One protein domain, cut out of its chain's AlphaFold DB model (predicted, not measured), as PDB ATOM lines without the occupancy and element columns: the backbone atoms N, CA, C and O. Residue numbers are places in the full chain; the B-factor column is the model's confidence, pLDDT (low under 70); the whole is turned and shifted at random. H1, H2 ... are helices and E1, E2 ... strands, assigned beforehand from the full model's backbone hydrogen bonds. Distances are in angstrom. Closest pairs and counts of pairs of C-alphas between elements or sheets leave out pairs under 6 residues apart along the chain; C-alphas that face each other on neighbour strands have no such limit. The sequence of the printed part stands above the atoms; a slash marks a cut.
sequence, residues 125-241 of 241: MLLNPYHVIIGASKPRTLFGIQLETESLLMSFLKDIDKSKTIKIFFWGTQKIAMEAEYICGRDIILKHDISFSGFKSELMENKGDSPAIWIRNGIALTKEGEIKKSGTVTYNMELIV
ATOM      1  N   MET A 125     336.155 142.527 232.829       90.38
ATOM      2  CA  MET A 125     335.112 141.502 232.940       90.38
ATOM      3  C   MET A 125     334.722 141.302 234.412       90.38
ATOM      4  O   MET A 125     335.464 140.685 235.175       90.38
ATOM      5  N   LEU A 126     333.557 141.814 234.807       93.06
ATOM      6  CA  LEU A 126     333.017 141.757 236.171       93.06
ATOM      7  C   LEU A 126     331.924 140.687 236.339       93.06
ATOM      8  O   LEU A 126     331.328 140.561 237.407       93.06
ATOM      9  N   LEU A 127     331.694 139.868 235.311       94.19
ATOM     10  CA  LEU A 127     330.783 138.718 235.348       94.19
ATOM     11  C   LEU A 127     331.412 137.456 235.954       94.19
ATOM     12  O   LEU A 127     330.829 136.378 235.870       94.19
ATOM     13  N   ASN A 128     332.582 137.573 236.584       92.88
ATOM     14  CA  ASN A 128     333.151 136.477 237.360       92.88
ATOM     15  C   ASN A 128     332.327 136.282 238.645       92.88
ATOM     16  O   ASN A 128     332.174 137.247 239.404       92.88
ATOM     17  N   PRO A 129     331.789 135.075 238.898       95.25
ATOM     18  CA  PRO A 129     331.132 134.762 240.158       95.25
ATOM     19  C   PRO A 129     332.160 134.525 241.274       95.25
ATOM     20  O   PRO A 129     333.277 134.053 241.045       95.25
ATOM     21  N   TYR A 130     331.741 134.806 242.501       95.62
ATOM     22  CA  TYR A 130     332.487 134.597 243.735       95.62
ATOM     23  C   TYR A 130     331.571 134.007 244.804       95.62
ATOM     24  O   TYR A 130     330.393 134.360 244.886       95.62
ATOM     25  N   HIS A 131     332.121 133.158 245.672       95.75
ATOM     26  CA  HIS A 131     331.438 132.767 246.904       95.75
ATOM     27  C   HIS A 131     331.856 133.697 248.037       95.75
ATOM     28  O   HIS A 131     333.040 133.814 248.344       95.75
ATOM     29  N   VAL A 132     330.880 134.351 248.657       96.12
ATOM     30  CA  VAL A 132     331.092 135.367 249.689       96.12
ATOM     31  C   VAL A 132     330.511 134.888 251.011       96.12
ATOM     32  O   VAL A 132     329.349 134.481 251.078       96.12
ATOM     33  N   ILE A 133     331.320 134.968 252.063       97.44
ATOM     34  CA  ILE A 133     330.973 134.635 253.445       97.44
ATOM     35  C   ILE A 133     331.264 135.867 254.303       97.44
ATOM     36  O   ILE A 133     332.355 136.427 254.234       97.44
ATOM     37  N   ILE A 134     330.283 136.296 255.095       97.50
ATOM     38  CA  ILE A 134     330.383 137.471 255.971       97.50
ATOM     39  C   ILE A 134     330.076 137.024 257.398       97.50
ATOM     40  O   ILE A 134     328.935 136.660 257.705       97.50
ATOM     41  N   GLY A 135     331.087 137.023 258.260       95.94
ATOM     42  CA  GLY A 135     331.007 136.483 259.613       95.94
ATOM     43  C   GLY A 135     330.497 135.043 259.624       95.94
ATOM     44  O   GLY A 135     331.006 134.183 258.910       95.94
ATOM     45  N   ALA A 136     329.448 134.795 260.408       94.00
ATOM     46  CA  ALA A 136     328.784 133.493 260.509       94.00
ATOM     47  C   ALA A 136     327.648 133.281 259.481       94.00
ATOM     48  O   ALA A 136     326.876 132.326 259.597       94.00
ATOM     49  N   SER A 137     327.494 134.175 258.499       94.69
ATOM     50  CA  SER A 137     326.422 134.077 257.501       94.69
ATOM     51  C   SER A 137     326.628 132.889 256.564       94.69
ATOM     52  O   SER A 137     327.757 132.491 256.274       94.69
ATOM     53  N   LYS A 138     325.528 132.354 256.019       93.38
ATOM     54  CA  LYS A 138     325.605 131.336 254.965       93.38
ATOM     55  C   LYS A 138     326.337 131.893 253.731       93.38
ATOM     56  O   LYS A 138     326.134 133.066 253.403       93.38
ATOM     57  N   PRO A 139     327.135 131.068 253.028       92.56
ATOM     58  CA  PRO A 139     327.749 131.471 251.770       92.56
ATOM     59  C   PRO A 139     326.694 131.911 250.755       92.56
ATOM     60  O   PRO A 139     325.633 131.294 250.642       92.56
ATOM     61  N   ARG A 140     327.008 132.957 249.991       94.31
ATOM     62  CA  ARG A 140     326.195 133.417 248.860       94.31
ATOM     63  C   ARG A 140     327.057 133.642 247.628       94.31
ATOM     64  O   ARG A 140     328.212 134.045 247.748       94.31
ATOM     65  N   THR A 141     326.485 133.403 246.456       95.31
ATOM     66  CA  THR A 141     327.134 133.694 245.175       95.31
ATOM     67  C   THR A 141     326.875 135.150 244.800       95.31
ATOM     68  O   THR A 141     325.727 135.588 244.802       95.31
ATOM     69  N   LEU A 142     327.936 135.903 244.514       95.19
ATOM     70  CA  LEU A 142     327.881 137.279 244.012       95.19
ATOM     71  C   LEU A 142     328.807 137.420 242.807       95.19
ATOM     72  O   LEU A 142     329.869 136.806 242.759       95.19
ATOM     73  N   PHE A 143     328.431 138.256 241.852       95.62
ATOM     74  CA  PHE A 143     329.275 138.621 240.723       95.62
ATOM     75  C   PHE A 143     330.173 139.811 241.060       95.62
ATOM     76  O   PHE A 143     329.823 140.666 241.877       95.62
ATOM     77  N   GLY A 144     331.317 139.901 240.382       94.19
ATOM     78  CA  GLY A 144     332.228 141.043 240.490       94.19
ATOM     79  C   GLY A 144     331.533 142.393 240.286       94.19
ATOM     80  O   GLY A 144     331.862 143.346 240.981       94.19
ATOM     81  N   ILE A 145     330.523 142.471 239.414       93.19
ATOM     82  CA  ILE A 145     329.779 143.716 239.161       93.19
ATOM     83  C   ILE A 145     329.028 144.201 240.408       93.19
ATOM     84  O   ILE A 145     329.033 145.392 240.709       93.19
ATOM     85  N   GLN A 146     328.477 143.271 241.190       92.69
ATOM     86  CA  GLN A 146     327.796 143.573 242.448       92.69
ATOM     87  C   GLN A 146     328.815 143.980 243.522       92.69
ATOM     88  O   GLN A 146     328.591 144.893 244.311       92.69
ATOM     89  N   LEU A 147     329.983 143.331 243.544       91.81
ATOM     90  CA  LEU A 147     331.048 143.664 244.491       91.81
ATOM     91  C   LEU A 147     331.659 145.047 244.226       91.81
ATOM     92  O   LEU A 147     331.848 145.812 245.172       91.81
ATOM     93  N   GLU A 148     331.962 145.356 242.966       86.56
ATOM     94  CA  GLU A 148     332.743 146.532 242.575       86.56
ATOM     95  C   GLU A 148     331.868 147.737 242.209       86.56
ATOM     96  O   GLU A 148     332.087 148.832 242.724       86.56
ATOM     97  N   THR A 149     330.877 147.568 241.333       80.12
ATOM     98  CA  THR A 149     330.083 148.693 240.809       80.12
ATOM     99  C   THR A 149     328.947 149.070 241.753       80.12
ATOM    100  O   THR A 149     328.706 150.251 241.987       80.12
ATOM    101  N   GLU A 150     328.297 148.085 242.373       79.69
ATOM    102  CA  GLU A 150     327.240 148.320 243.371       79.69
ATOM    103  C   GLU A 150     327.806 148.594 244.779       79.69
ATOM    104  O   GLU A 150     327.063 148.668 245.755       79.69
ATOM    105  N   SER A 151     329.131 148.765 244.902       83.31
ATOM    106  CA  SER A 151     329.837 149.105 246.149       83.31
ATOM    107  C   SER A 151     329.604 148.137 247.320       83.31
ATOM    108  O   SER A 151     329.898 148.482 248.470       83.31
ATOM    109  N   LEU A 152     329.131 146.909 247.063       91.19
ATOM    110  CA  LEU A 152     328.875 145.932 248.123       91.19
ATOM    111  C   LEU A 152     330.151 145.581 248.882       91.19
ATOM    112  O   LEU A 152     330.116 145.477 250.106       91.19
ATOM    113  N   LEU A 153     331.286 145.468 248.189       91.31
ATOM    114  CA  LEU A 153     332.566 145.180 248.827       91.31
ATOM    115  C   LEU A 153     332.931 146.241 249.874       91.31
ATOM    116  O   LEU A 153     333.283 145.908 251.005       91.31
ATOM    117  N   MET A 154     332.768 147.517 249.520       90.06
ATOM    118  CA  MET A 154     332.998 148.628 250.442       90.06
ATOM    119  C   MET A 154     331.979 148.638 251.581       90.06
ATOM    120  O   MET A 154     332.350 148.934 252.712       90.06
ATOM    121  N   SER A 155     330.716 148.286 251.318       92.31
ATOM    122  CA  SER A 155     329.708 148.166 252.380       92.31
ATOM    123  C   SER A 155     330.080 147.084 253.399       92.31
ATOM    124  O   SER A 155     330.007 147.327 254.600       92.31
ATOM    125  N   PHE A 156     330.581 145.932 252.939       93.62
ATOM    126  CA  PHE A 156     330.994 144.849 253.828       93.62
ATOM    127  C   PHE A 156     332.170 145.281 254.701       93.62
ATOM    128  O   PHE A 156     332.144 145.045 255.905       93.62
ATOM    129  N   LEU A 157     333.165 145.954 254.114       92.38
ATOM    130  CA  LEU A 157     334.314 146.481 254.852       92.38
ATOM    131  C   LEU A 157     333.907 147.531 255.895       92.38
ATOM    132  O   LEU A 157     334.454 147.525 256.990       92.38
ATOM    133  N   LYS A 158     332.930 148.398 255.597       91.94
ATOM    134  CA  LYS A 158     332.419 149.384 256.566       91.94
ATOM    135  C   LYS A 158     331.743 148.734 257.777       91.94
ATOM    136  O   LYS A 158     331.872 149.259 258.874       91.94
ATOM    137  N   ASP A 159     331.064 147.604 257.579       94.25
ATOM    138  CA  ASP A 159     330.370 146.837 258.628       94.25
ATOM    139  C   ASP A 159     331.210 145.657 259.175       94.25
ATOM    140  O   ASP A 159     330.684 144.682 259.738       94.25
ATOM    141  N   ILE A 160     332.534 145.687 258.985       95.31
ATOM    142  CA  ILE A 160     333.416 144.589 259.402       95.31
ATOM    143  C   ILE A 160     333.555 144.480 260.925       95.31
ATOM    144  O   ILE A 160     333.752 143.389 261.454       95.31
ATOM    145  N   ASP A 161     333.359 145.573 261.656       94.69
ATOM    146  CA  ASP A 161     333.292 145.591 263.119       94.69
ATOM    147  C   ASP A 161     332.155 144.703 263.658       94.69
ATOM    148  O   ASP A 161     332.309 144.068 264.706       94.69
ATOM    149  N   LYS A 162     331.043 144.598 262.921       95.31
ATOM    150  CA  LYS A 162     329.898 143.733 263.245       95.31
ATOM    151  C   LYS A 162     330.132 142.300 262.791       95.31
ATOM    152  O   LYS A 162     329.914 141.364 263.558       95.31
ATOM    153  N   SER A 163     330.561 142.122 261.543       96.12
ATOM    154  CA  SER A 163     330.703 140.792 260.932       96.12
ATOM    155  C   SER A 163     331.979 140.052 261.340       96.12
ATOM    156  O   SER A 163     332.038 138.829 261.219       96.12
ATOM    157  N   LYS A 164     332.980 140.769 261.853       97.19
ATOM    158  CA  LYS A 164     334.322 140.318 262.257       97.19
ATOM    159  C   LYS A 164     335.210 139.806 261.129       97.19
ATOM    160  O   LYS A 164     336.411 140.046 261.164       97.19
ATOM    161  N   THR A 165     334.653 139.103 260.147       97.75
ATOM    162  CA  THR A 165     335.409 138.532 259.029       97.75
ATOM    163  C   THR A 165     334.624 138.603 257.725       97.75
ATOM    164  O   THR A 165     333.396 138.495 257.712       97.75
ATOM    165  N   ILE A 166     335.336 138.742 256.611       97.69
ATOM    166  CA  ILE A 166     334.791 138.645 255.254       97.69
ATOM    167  C   ILE A 166     335.709 137.720 254.470       97.69
ATOM    168  O   ILE A 166     336.916 137.940 254.439       97.69
ATOM    169  N   LYS A 167     335.153 136.703 253.813       97.88
ATOM    170  CA  LYS A 167     335.905 135.803 252.933       97.88
ATOM    171  C   LYS A 167     335.234 135.729 251.572       97.88
ATOM    172  O   LYS A 167     334.037 135.462 251.477       97.88
ATOM    173  N   ILE A 168     336.014 135.960 250.527       97.31
ATOM    174  CA  ILE A 168     335.605 135.884 249.128       97.31
ATOM    175  C   ILE A 168     336.468 134.822 248.461       97.31
ATOM    176  O   ILE A 168     337.696 134.910 248.472       97.31
ATOM    177  N   PHE A 169     335.829 133.829 247.860       97.06
ATOM    178  CA  PHE A 169     336.478 132.733 247.149       97.06
ATOM    179  C   PHE A 169     336.208 132.849 245.656       97.06
ATOM    180  O   PHE A 169     335.106 133.230 245.245       97.06
ATOM    181  N   PHE A 170     337.192 132.470 244.843       95.38
ATOM    182  CA  PHE A 170     336.946 132.243 243.423       95.38
ATOM    183  C   PHE A 170     335.935 131.105 243.278       95.38
ATOM    184  O   PHE A 170     336.121 130.028 243.857       95.38
ATOM    185  N   TRP A 171     334.860 131.352 242.532       93.62
ATOM    186  CA  TRP A 171     333.769 130.393 242.377       93.62
ATOM    187  C   TRP A 171     334.252 129.036 241.855       93.62
ATOM    188  O   TRP A 171     335.164 128.959 241.031       93.62
ATOM    189  N   GLY A 172     333.649 127.962 242.368       90.38
ATOM    190  CA  GLY A 172     334.027 126.586 242.035       90.38
ATOM    191  C   GLY A 172     335.381 126.139 242.599       90.38
ATOM    192  O   GLY A 172     335.846 125.050 242.270       90.38
ATOM    193  N   THR A 173     336.030 126.945 243.447       93.44
ATOM    194  CA  THR A 173     337.335 126.617 244.037       93.44
ATOM    195  C   THR A 173     337.367 126.890 245.541       93.44
ATOM    196  O   THR A 173     336.545 127.626 246.078       93.44
ATOM    197  N   GLN A 174     338.375 126.342 246.222       92.56
ATOM    198  CA  GLN A 174     338.714 126.713 247.604       92.56
ATOM    199  C   GLN A 174     339.722 127.874 247.672       92.56
ATOM    200  O   GLN A 174     340.196 128.233 248.750       92.56
ATOM    201  N   LYS A 175     340.090 128.461 246.525       95.25
ATOM    202  CA  LYS A 175     341.083 129.530 246.463       95.25
ATOM    203  C   LYS A 175     340.455 130.837 246.947       95.25
ATOM    204  O   LYS A 175     339.471 131.314 246.381       95.25
ATOM    205  N   ILE A 176     341.062 131.429 247.972       96.00
ATOM    206  CA  ILE A 176     340.667 132.737 248.499       96.00
ATOM    207  C   ILE A 176     341.050 133.813 247.481       96.00
ATOM    208  O   ILE A 176     342.209 133.925 247.081       96.00
ATOM    209  N   ALA A 177     340.062 134.600 247.072       96.12
ATOM    210  CA  ALA A 177     340.256 135.825 246.314       96.12
ATOM    211  C   ALA A 177     340.572 136.993 247.258       96.12
ATOM    212  O   ALA A 177     341.490 137.763 246.989       96.12
ATOM    213  N   MET A 178     339.860 137.079 248.385       96.25
ATOM    214  CA  MET A 178     340.057 138.093 249.420       96.25
ATOM    215  C   MET A 178     339.611 137.574 250.790       96.25
ATOM    216  O   MET A 178     338.624 136.851 250.905       96.25
ATOM    217  N   GLU A 179     340.316 137.984 251.832       97.25
ATOM    218  CA  GLU A 179     339.972 137.794 253.233       97.25
ATOM    219  C   GLU A 179     340.204 139.107 253.983       97.25
ATOM    220  O   GLU A 179     341.242 139.739 253.809       97.25
ATOM    221  N   ALA A 180     339.239 139.533 254.792       96.94
ATOM    222  CA  ALA A 180     339.398 140.655 255.705       96.94
ATOM    223  C   ALA A 180     339.028 140.235 257.126       96.94
ATOM    224  O   ALA A 180     338.005 139.577 257.332       96.94
ATOM    225  N   GLU A 181     339.844 140.645 258.090       97.81
ATOM    226  CA  GLU A 181     339.679 140.346 259.511       97.81
ATOM    227  C   GLU A 181     339.700 141.642 260.320       97.81
ATOM    228  O   GLU A 181     340.623 142.447 260.204       97.81
ATOM    229  N   TYR A 182     338.674 141.844 261.143       97.38
ATOM    230  CA  TYR A 182     338.603 142.959 262.081       97.38
ATOM    231  C   TYR A 182     339.542 142.731 263.268       97.38
ATOM    232  O   TYR A 182     339.480 141.679 263.909       97.38
ATOM    233  N   ILE A 183     340.347 143.739 263.605       96.44
ATOM    234  CA  ILE A 183     341.207 143.731 264.792       96.44
ATOM    235  C   ILE A 183     340.504 144.474 265.934       96.44
ATOM    236  O   ILE A 183     339.977 143.865 266.867       96.44
ATOM    237  N   CYS A 184     340.483 145.803 265.866       93.81
ATOM    238  CA  CYS A 184     339.861 146.679 266.850       93.81
ATOM    239  C   CYS A 184     339.624 148.068 266.247       93.81
ATOM    240  O   CYS A 184     340.337 148.485 265.342       93.81
ATOM    241  N   GLY A 185     338.624 148.800 266.743       90.62
ATOM    242  CA  GLY A 185     338.321 150.150 266.268       90.62
ATOM    243  C   GLY A 185     338.027 150.177 264.768       90.62
ATOM    244  O   GLY A 185     336.937 149.804 264.346       90.62
ATOM    245  N   ARG A 186     339.000 150.636 263.975       88.88
ATOM    246  CA  ARG A 186     338.944 150.671 262.504       88.88
ATOM    247  C   ARG A 186     340.061 149.869 261.839       88.88
ATOM    248  O   ARG A 186     340.168 149.885 260.615       88.88
ATOM    249  N   ASP A 187     340.861 149.170 262.633       95.12
ATOM    250  CA  ASP A 187     341.990 148.391 262.161       95.12
ATOM    251  C   ASP A 187     341.521 147.036 261.646       95.12
ATOM    252  O   ASP A 187     340.801 146.293 262.329       95.12
ATOM    253  N   ILE A 188     341.960 146.706 260.436       95.56
ATOM    254  CA  ILE A 188     341.706 145.423 259.794       95.56
ATOM    255  C   ILE A 188     342.987 144.858 259.181       95.56
ATOM    256  O   ILE A 188     343.892 145.593 258.771       95.56
ATOM    257  N   ILE A 189     343.026 143.535 259.055       96.62
ATOM    258  CA  ILE A 189     343.955 142.843 258.162       96.62
ATOM    259  C   ILE A 189     343.192 142.527 256.883       96.62
ATOM    260  O   ILE A 189     342.205 141.796 256.923       96.62
ATOM    261  N   LEU A 190     343.644 143.059 255.751       94.56
ATOM    262  CA  LEU A 190     343.110 142.742 254.429       94.56
ATOM    263  C   LEU A 190     344.131 141.914 253.658       94.56
ATOM    264  O   LEU A 190     345.269 142.329 253.475       94.56
ATOM    265  N   LYS A 191     343.716 140.765 253.146       95.25
ATOM    266  CA  LYS A 191     344.520 139.871 252.320       95.25
ATOM    267  C   LYS A 191     343.798 139.623 251.005       95.25
ATOM    268  O   LYS A 191     342.619 139.290 251.018       95.25
ATOM    269  N   HIS A 192     344.473 139.730 249.866       94.56
ATOM    270  CA  HIS A 192     343.861 139.353 248.589       94.56
ATOM    271  C   HIS A 192     344.859 138.778 247.585       94.56
ATOM    272  O   HIS A 192     346.055 139.078 247.603       94.56
ATOM    273  N   ASP A 193     344.357 137.917 246.705       95.12
ATOM    274  CA  ASP A 193     345.116 137.387 245.578       95.12
ATOM    275  C   ASP A 193     345.320 138.483 244.519       95.12
ATOM    276  O   ASP A 193     344.422 139.283 244.258       95.12
ATOM    277  N   ILE A 194     346.495 138.521 243.888       93.44
ATOM    278  CA  ILE A 194     346.829 139.518 242.854       93.44
ATOM    279  C   ILE A 194     345.855 139.454 241.668       93.44
ATOM    280  O   ILE A 194     345.582 140.482 241.053       93.44
ATOM    281  N   SER A 195     345.322 138.271 241.342       91.06
ATOM    282  CA  SER A 195     344.357 138.105 240.248       91.06
ATOM    283  C   SER A 195     342.949 138.606 240.590       91.06
ATOM    284  O   SER A 195     342.125 138.750 239.687       91.06
ATOM    285  N   PHE A 196     342.665 138.904 241.863       90.81
ATOM    286  CA  PHE A 196     341.385 139.474 242.267       90.81
ATOM    287  C   PHE A 196     341.303 140.949 241.853       90.81
ATOM    288  O   PHE A 196     342.089 141.782 242.297       90.81
ATOM    289  N   SER A 197     340.336 141.280 240.995       79.44
ATOM    290  CA  SER A 197     340.186 142.624 240.422       79.44
ATOM    291  C   SER A 197     339.491 143.633 241.334       79.44
ATOM    292  O   SER A 197     339.447 144.809 240.974       79.44
ATOM    293  N   GLY A 198     338.966 143.191 242.483       79.12
ATOM    294  CA  GLY A 198     338.155 144.019 243.380       79.12
ATOM    295  C   GLY A 198     338.903 145.180 244.031       79.12
ATOM    296  O   GLY A 198     338.267 146.107 244.522       79.12
ATOM    297  N   PHE A 199     340.239 145.163 244.000       77.12
ATOM    298  CA  PHE A 199     341.072 146.233 244.535       77.12
ATOM    299  C   PHE A 199     342.084 146.723 243.509       77.12
ATOM    300  O   PHE A 199     342.679 145.954 242.750       77.12
ATOM    301  N   LYS A 200     342.304 148.035 243.538       85.94
ATOM    302  CA  LYS A 200     343.505 148.664 243.004       85.94
ATOM    303  C   LYS A 200     344.271 149.235 244.184       85.94
ATOM    304  O   LYS A 200     343.675 149.909 245.020       85.94
ATOM    305  N   SER A 201     345.567 148.975 244.253       86.94
ATOM    306  CA  SER A 201     346.414 149.546 245.296       86.94
ATOM    307  C   SER A 201     347.738 150.014 244.724       86.94
ATOM    308  O   SER A 201     348.329 149.340 243.876       86.94
ATOM    309  N   GLU A 202     348.224 151.127 245.251       90.44
ATOM    310  CA  GLU A 202     349.521 151.699 244.915       90.44
ATOM    311  C   GLU A 202     350.340 151.781 246.201       90.44
ATOM    312  O   GLU A 202     349.939 152.431 247.163       90.44
ATOM    313  N   LEU A 203     351.450 151.049 246.245       87.25
ATOM    314  CA  LEU A 203     352.309 150.957 247.423       87.25
ATOM    315  C   LEU A 203     353.469 151.934 247.267       87.25
ATOM    316  O   LEU A 203     354.285 151.768 246.362       87.25
ATOM    317  N   MET A 204     353.540 152.945 248.132       83.62
ATOM    318  CA  MET A 204     354.551 154.006 248.077       83.62
ATOM    319  C   MET A 204     355.898 153.566 248.666       83.62
ATOM    320  O   MET A 204     355.947 152.796 249.624       83.62
ATOM    321  N   GLU A 205     357.001 154.088 248.125       76.25
ATOM    322  CA  GLU A 205     358.302 154.031 248.805       76.25
ATOM    323  C   GLU A 205     358.315 155.027 249.978       76.25
ATOM    324  O   GLU A 205     357.844 156.152 249.835       76.25
ATOM    325  N   ASN A 206     358.946 154.674 251.105       68.06
ATOM    326  CA  ASN A 206     359.031 155.531 252.305       68.06
ATOM    327  C   ASN A 206     359.624 156.942 252.066       68.06
ATOM    328  O   ASN A 206     359.514 157.802 252.936       68.06
ATOM    329  N   LYS A 207     360.314 157.173 250.939       65.94
ATOM    330  CA  LYS A 207     360.987 158.441 250.594       65.94
ATOM    331  C   LYS A 207     360.815 158.856 249.121       65.94
ATOM    332  O   LYS A 207     361.608 159.657 248.636       65.94
ATOM    333  N   GLY A 208     359.853 158.283 248.392       62.06
ATOM    334  CA  GLY A 208     359.699 158.509 246.950       62.06
ATOM    335  C   GLY A 208     358.351 159.121 246.567       62.06
ATOM    336  O   GLY A 208     357.326 158.758 247.130       62.06
ATOM    337  N   ASP A 209     358.349 159.973 245.539       68.38
ATOM    338  CA  ASP A 209     357.134 160.590 244.969       68.38
ATOM    339  C   ASP A 209     356.379 159.667 243.985       68.38
ATOM    340  O   ASP A 209     355.474 160.099 243.272       68.38
ATOM    341  N   SER A 210     356.765 158.391 243.893       68.06
ATOM    342  CA  SER A 210     356.158 157.403 242.993       68.06
ATOM    343  C   SER A 210     355.942 156.080 243.722       68.06
ATOM    344  O   SER A 210     356.816 155.683 244.501       68.06
ATOM    345  N   PRO A 211     354.854 155.348 243.415       77.94
ATOM    346  CA  PRO A 211     354.670 153.994 243.911       77.94
ATOM    347  C   PRO A 211     355.856 153.086 243.561       77.94
ATOM    348  O   PRO A 211     356.414 153.162 242.463       77.94
ATOM    349  N   ALA A 212     356.222 152.228 244.510       84.56
ATOM    350  CA  ALA A 212     357.126 151.100 244.323       84.56
ATOM    351  C   ALA A 212     356.435 149.975 243.540       84.56
ATOM    352  O   ALA A 212     357.056 149.308 242.709       84.56
ATOM    353  N   ILE A 213     355.149 149.745 243.838       91.19
ATOM    354  CA  ILE A 213     354.357 148.640 243.296       91.19
ATOM    355  C   ILE A 213     352.936 149.123 242.986       91.19
ATOM    356  O   ILE A 213     352.265 149.700 243.841       91.19
ATOM    357  N   TRP A 214     352.455 148.808 241.785       93.88
ATOM    358  CA  TRP A 214     351.053 148.940 241.391       93.88
ATOM    359  C   TRP A 214     350.405 147.563 241.347       93.88
ATOM    360  O   TRP A 214     350.896 146.680 240.647       93.88
ATOM    361  N   ILE A 215     349.287 147.384 242.044       93.19
ATOM    362  CA  ILE A 215     348.472 146.170 241.969       93.19
ATOM    363  C   ILE A 215     347.130 146.563 241.366       93.19
ATOM    364  O   ILE A 215     346.340 147.268 241.993       93.19
ATOM    365  N   ARG A 216     346.904 146.174 240.112       91.88
ATOM    366  CA  ARG A 216     345.697 146.495 239.336       91.88
ATOM    367  C   ARG A 216     345.551 145.529 238.164       91.88
ATOM    368  O   ARG A 216     346.533 144.984 237.672       91.88
ATOM    369  N   ASN A 217     344.317 145.328 237.703       88.50
ATOM    370  CA  ASN A 217     344.003 144.510 236.522       88.50
ATOM    371  C   ASN A 217     344.601 143.087 236.560       88.50
ATOM    372  O   ASN A 217     345.043 142.564 235.537       88.50
ATOM    373  N   GLY A 218     344.636 142.465 237.742       89.44
ATOM    374  CA  GLY A 218     345.156 141.107 237.909       89.44
ATOM    375  C   GLY A 218     346.687 140.997 237.898       89.44
ATOM    376  O   GLY A 218     347.224 139.908 237.683       89.44
ATOM    377  N   ILE A 219     347.399 142.117 238.049       91.94
ATOM    378  CA  ILE A 219     348.857 142.207 237.958       91.94
ATOM    379  C   ILE A 219     349.402 143.028 239.127       91.94
ATOM    380  O   ILE A 219     348.864 144.087 239.442       91.94
ATOM    381  N   ALA A 220     350.514 142.575 239.707       93.88
ATOM    382  CA  ALA A 220     351.427 143.416 240.472       93.88
ATOM    383  C   ALA A 220     352.617 143.803 239.579       93.88
ATOM    384  O   ALA A 220     353.280 142.926 239.016       93.88
ATOM    385  N   LEU A 221     352.862 145.102 239.435       93.81
ATOM    386  CA  LEU A 221     353.915 145.697 238.619       93.81
ATOM    387  C   LEU A 221     354.857 146.498 239.518       93.81
ATOM    388  O   LEU A 221     354.391 147.383 240.230       93.81
ATOM    389  N   THR A 222     356.159 146.218 239.478       91.44
ATOM    390  CA  THR A 222     357.161 147.032 240.187       91.44
ATOM    391  C   THR A 222     357.628 148.207 239.330       91.44
ATOM    392  O   THR A 222     357.492 148.195 238.102       91.44
ATOM    393  N   LYS A 223     358.236 149.209 239.963       86.88
ATOM    394  CA  LYS A 223     358.877 150.364 239.310       86.88
ATOM    395  C   LYS A 223     359.961 149.973 238.300       86.88
ATOM    396  O   LYS A 223     360.137 150.644 237.282       86.88
ATOM    397  N   GLU A 224     360.622 148.842 238.519       86.44
ATOM    398  CA  GLU A 224     361.621 148.241 237.628       86.44
ATOM    399  C   GLU A 224     360.981 147.483 236.449       86.44
ATOM    400  O   GLU A 224     361.675 147.049 235.527       86.44
ATOM    401  N   GLY A 225     359.651 147.358 236.410       87.44
ATOM    402  CA  GLY A 225     358.910 146.680 235.346       87.44
ATOM    403  C   GLY A 225     358.787 145.165 235.535       87.44
ATOM    404  O   GLY A 225     358.515 144.428 234.574       87.44
ATOM    405  N   GLU A 226     359.006 144.658 236.748       90.81
ATOM    406  CA  GLU A 226     358.707 143.265 237.067       90.81
ATOM    407  C   GLU A 226     357.202 143.053 237.176       90.81
ATOM    408  O   GLU A 226     356.486 143.896 237.697       90.81
ATOM    409  N   ILE A 227     356.719 141.918 236.668       92.75
ATOM    410  CA  ILE A 227     355.293 141.591 236.642       92.75
ATOM    411  C   ILE A 227     355.070 140.272 237.360       92.75
ATOM    412  O   ILE A 227     355.681 139.259 237.011       92.75
ATOM    413  N   LYS A 228     354.137 140.273 238.309       93.06
ATOM    414  CA  LYS A 228     353.579 139.071 238.933       93.06
ATOM    415  C   LYS A 228     352.083 139.010 238.636       93.06
ATOM    416  O   LYS A 228     351.380 140.004 238.768       93.06
ATOM    417  N   LYS A 229     351.607 137.832 238.231       90.81
ATOM    418  CA  LYS A 229     350.181 137.549 237.954       90.81
ATOM    419  C   LYS A 229     349.540 136.635 239.002       90.81
ATOM    420  O   LYS A 229     348.398 136.219 238.867       90.81
ATOM    421  N   SER A 230     350.318 136.264 240.010       90.62
ATOM    422  CA  SER A 230     349.951 135.327 241.061       90.62
ATOM    423  C   SER A 230     350.690 135.700 242.332       90.62
ATOM    424  O   SER A 230     351.814 136.204 242.270       90.62
ATOM    425  N   GLY A 231     350.083 135.387 243.466       92.19
ATOM    426  CA  GLY A 231     350.596 135.728 244.782       92.19
ATOM    427  C   GLY A 231     349.529 136.447 245.588       92.19
ATOM    428  O   GLY A 231     348.426 136.707 245.104       92.19
ATOM    429  N   THR A 232     349.875 136.756 246.826       92.69
ATOM    430  CA  THR A 232     348.954 137.342 247.788       92.69
ATOM    431  C   THR A 232     349.582 138.573 248.404       92.69
ATOM    432  O   THR A 232     350.782 138.582 248.679       92.69
ATOM    433  N   VAL A 233     348.763 139.592 248.619       91.12
ATOM    434  CA  VAL A 233     349.161 140.837 249.269       91.12
ATOM    435  C   VAL A 233     348.353 140.980 250.546       91.12
ATOM    436  O   VAL A 233     347.150 140.715 250.541       91.12
ATOM    437  N   THR A 234     349.030 141.352 251.629       92.75
ATOM    438  CA  THR A 234     348.434 141.554 252.950       92.75
ATOM    439  C   THR A 234     348.701 142.984 253.397       92.75
ATOM    440  O   THR A 234     349.842 143.443 253.357       92.75
ATOM    441  N   TYR A 235     347.654 143.663 253.844       89.50
ATOM    442  CA  TYR A 235     347.657 145.033 254.327       89.50
ATOM    443  C   TYR A 235     347.177 145.030 255.772       89.50
ATOM    444  O   TYR A 235     346.121 144.473 256.072       89.50
ATOM    445  N   ASN A 236     347.928 145.693 256.643       92.00
ATOM    446  CA  ASN A 236     347.421 146.128 257.938       92.00
ATOM    447  C   ASN A 236     346.947 147.562 257.728       92.00
ATOM    448  O   ASN A 236     347.767 148.424 257.404       92.00
ATOM    449  N   MET A 237     345.642 147.799 257.806       88.25
ATOM    450  CA  MET A 237     345.055 149.073 257.396       88.25
ATOM    451  C   MET A 237     344.040 149.585 258.413       88.25
ATOM    452  O   MET A 237     343.264 148.811 258.966       88.25
ATOM    453  N   GLU A 238     344.026 150.903 258.590       89.88
ATOM    454  CA  GLU A 238     342.972 151.628 259.293       89.88
ATOM    455  C   GLU A 238     341.929 152.092 258.263       89.88
ATOM    456  O   GLU A 238     342.259 152.746 257.269       89.88
ATOM    457  N   LEU A 239     340.659 151.744 258.467       85.12
ATOM    458  CA  LEU A 239     339.574 152.191 257.596       85.12
ATOM    459  C   LEU A 239     339.266 153.677 257.835       85.12
ATOM    460  O   LEU A 239     338.754 154.061 258.885       85.12
ATOM    461  N   ILE A 240     339.508 154.513 256.826       77.19
ATOM    462  CA  ILE A 240     339.092 155.921 256.817       77.19
ATOM    463  C   ILE A 240     337.783 156.001 256.024       77.19
ATOM    464  O   ILE A 240     337.783 155.825 254.805       77.19
ATOM    465  N   VAL A 241     336.663 156.179 256.730       63.53
ATOM    466  CA  VAL A 241     335.296 156.195 256.172       63.53
ATOM    467  C   VAL A 241     334.732 157.603 256.156       63.53
ATOM    468  O   VAL A 241     334.913 158.299 257.180       63.53
TER     469      VAL A 241
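AT A GLANCE: This is residues 125 to 241 of the 241 residues of an uncharacterized protein of Caldithrix sp (UniProt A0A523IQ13). A twisted wall of six antiparallel strands has a short helix, H2, packed over one face, and a small second sheet of three strands forms a side lobe beyond the E5 and E9 end of the wall. The side lobe, E6 to E8, is inserted in the chain between E5 and E9, and the large sheet is E2, E1, E3, E4, E5, E9 in order across. The printed part has 117 residues, with three named helices and nine named strands in the order E1 E2 H1 H2 H3 E3 E4 E5 E6 E7 E8 E9. The class is mixed, helices and strands; both sheets are antiparallel throughout. The whole is compact, with a radius of gyration of the C-alphas of 14.6 A and spans of 43 by 33 by 24 A.

HOW THE PARTS SIT: E1, residues 129 to 134, and E2, residues 140 to 143, form a hairpin, with N 130 and O 142 at 2.8 A; E2 is an edge strand of the large sheet. H1, residues 144 to 148, only grazes this sheet with residues 144 to 147. H2, residues 152 to 158, and H1 only just touch, with 3 pairs of C-alphas within 8 A, and only at the corner by their link; the closest C-alphas are those of Leu 147 and Leu 153, 4.8 A apart. H2 is on the sheet at a height of 8.8 A and lies over E3, residues 165 to 170, along the strands at 18 degrees to E3 on the local plane; the closest C-alphas of H2 and E3 are those of Phe 156 and Ile 166, 7.4 A apart. H3, residues 160 to 163, stands only just at the sheet's level, with a height of 3.8 A. In H1 and H2 each O i to N i+4 pair is within hydrogen-bond range, while H3 is too short for such a pair. E3 is antiparallel to E1, with N 133 and O 167 at 2.8 A. E3, E4, residues 176 to 184, and E5, residues 187 to 193, form a meander, each strand the antiparallel neighbour of the one before; N 168 and O 178 are 2.8 A apart, and N 179 and O 191 are 2.8 A apart. E6, residues 201 to 204, E7, residues 211 to 216, and E8, residues 219 to 222, form a second meander, with N 203 and O 213 at 2.9 A and N 221 and O 214 at 2.8 A. Residues 220 to 221 of E8 also pair, antiparallel, with residues 227 to 228. E9, residues 232 to 238, is the other edge strand of the large sheet, with N 235 and O 190 at 2.8 A; E8 and E9 are apart, as are E5 and E6.

IN THESE COORDINATES: E1 begins at C-alpha 129 (331.132, 134.762, 240.158) and spans 16.1 A from first to last C-alpha. E2 spans 10.1 A, H1 5.9 A, H2 9.8 A and H3 4.9 A. E3 spans 16.9 A, E4 23.1 A, ending at C-alpha 184 (339.861, 146.679, 266.850), and E5 20.1 A. E6, E7 and E8 span 9.7 A, 12.6 A and 9.9 A. E9 spans 19.3 A and ends at C-alpha 238 (342.972, 151.628, 259.293).

THE WHOLE: The two C-alphas farthest apart, those of Lys 138 and Lys 207, are 44.8 A apart. The printed part has no cut, and residue 241 is the chain's last. No link between named elements is long; E5 to E6, E6 to E7 and E8 to E9 are short but not tight. The mean pLDDT of the printed part is 90.5, with residues 206 to 210 and residue 241 under 70.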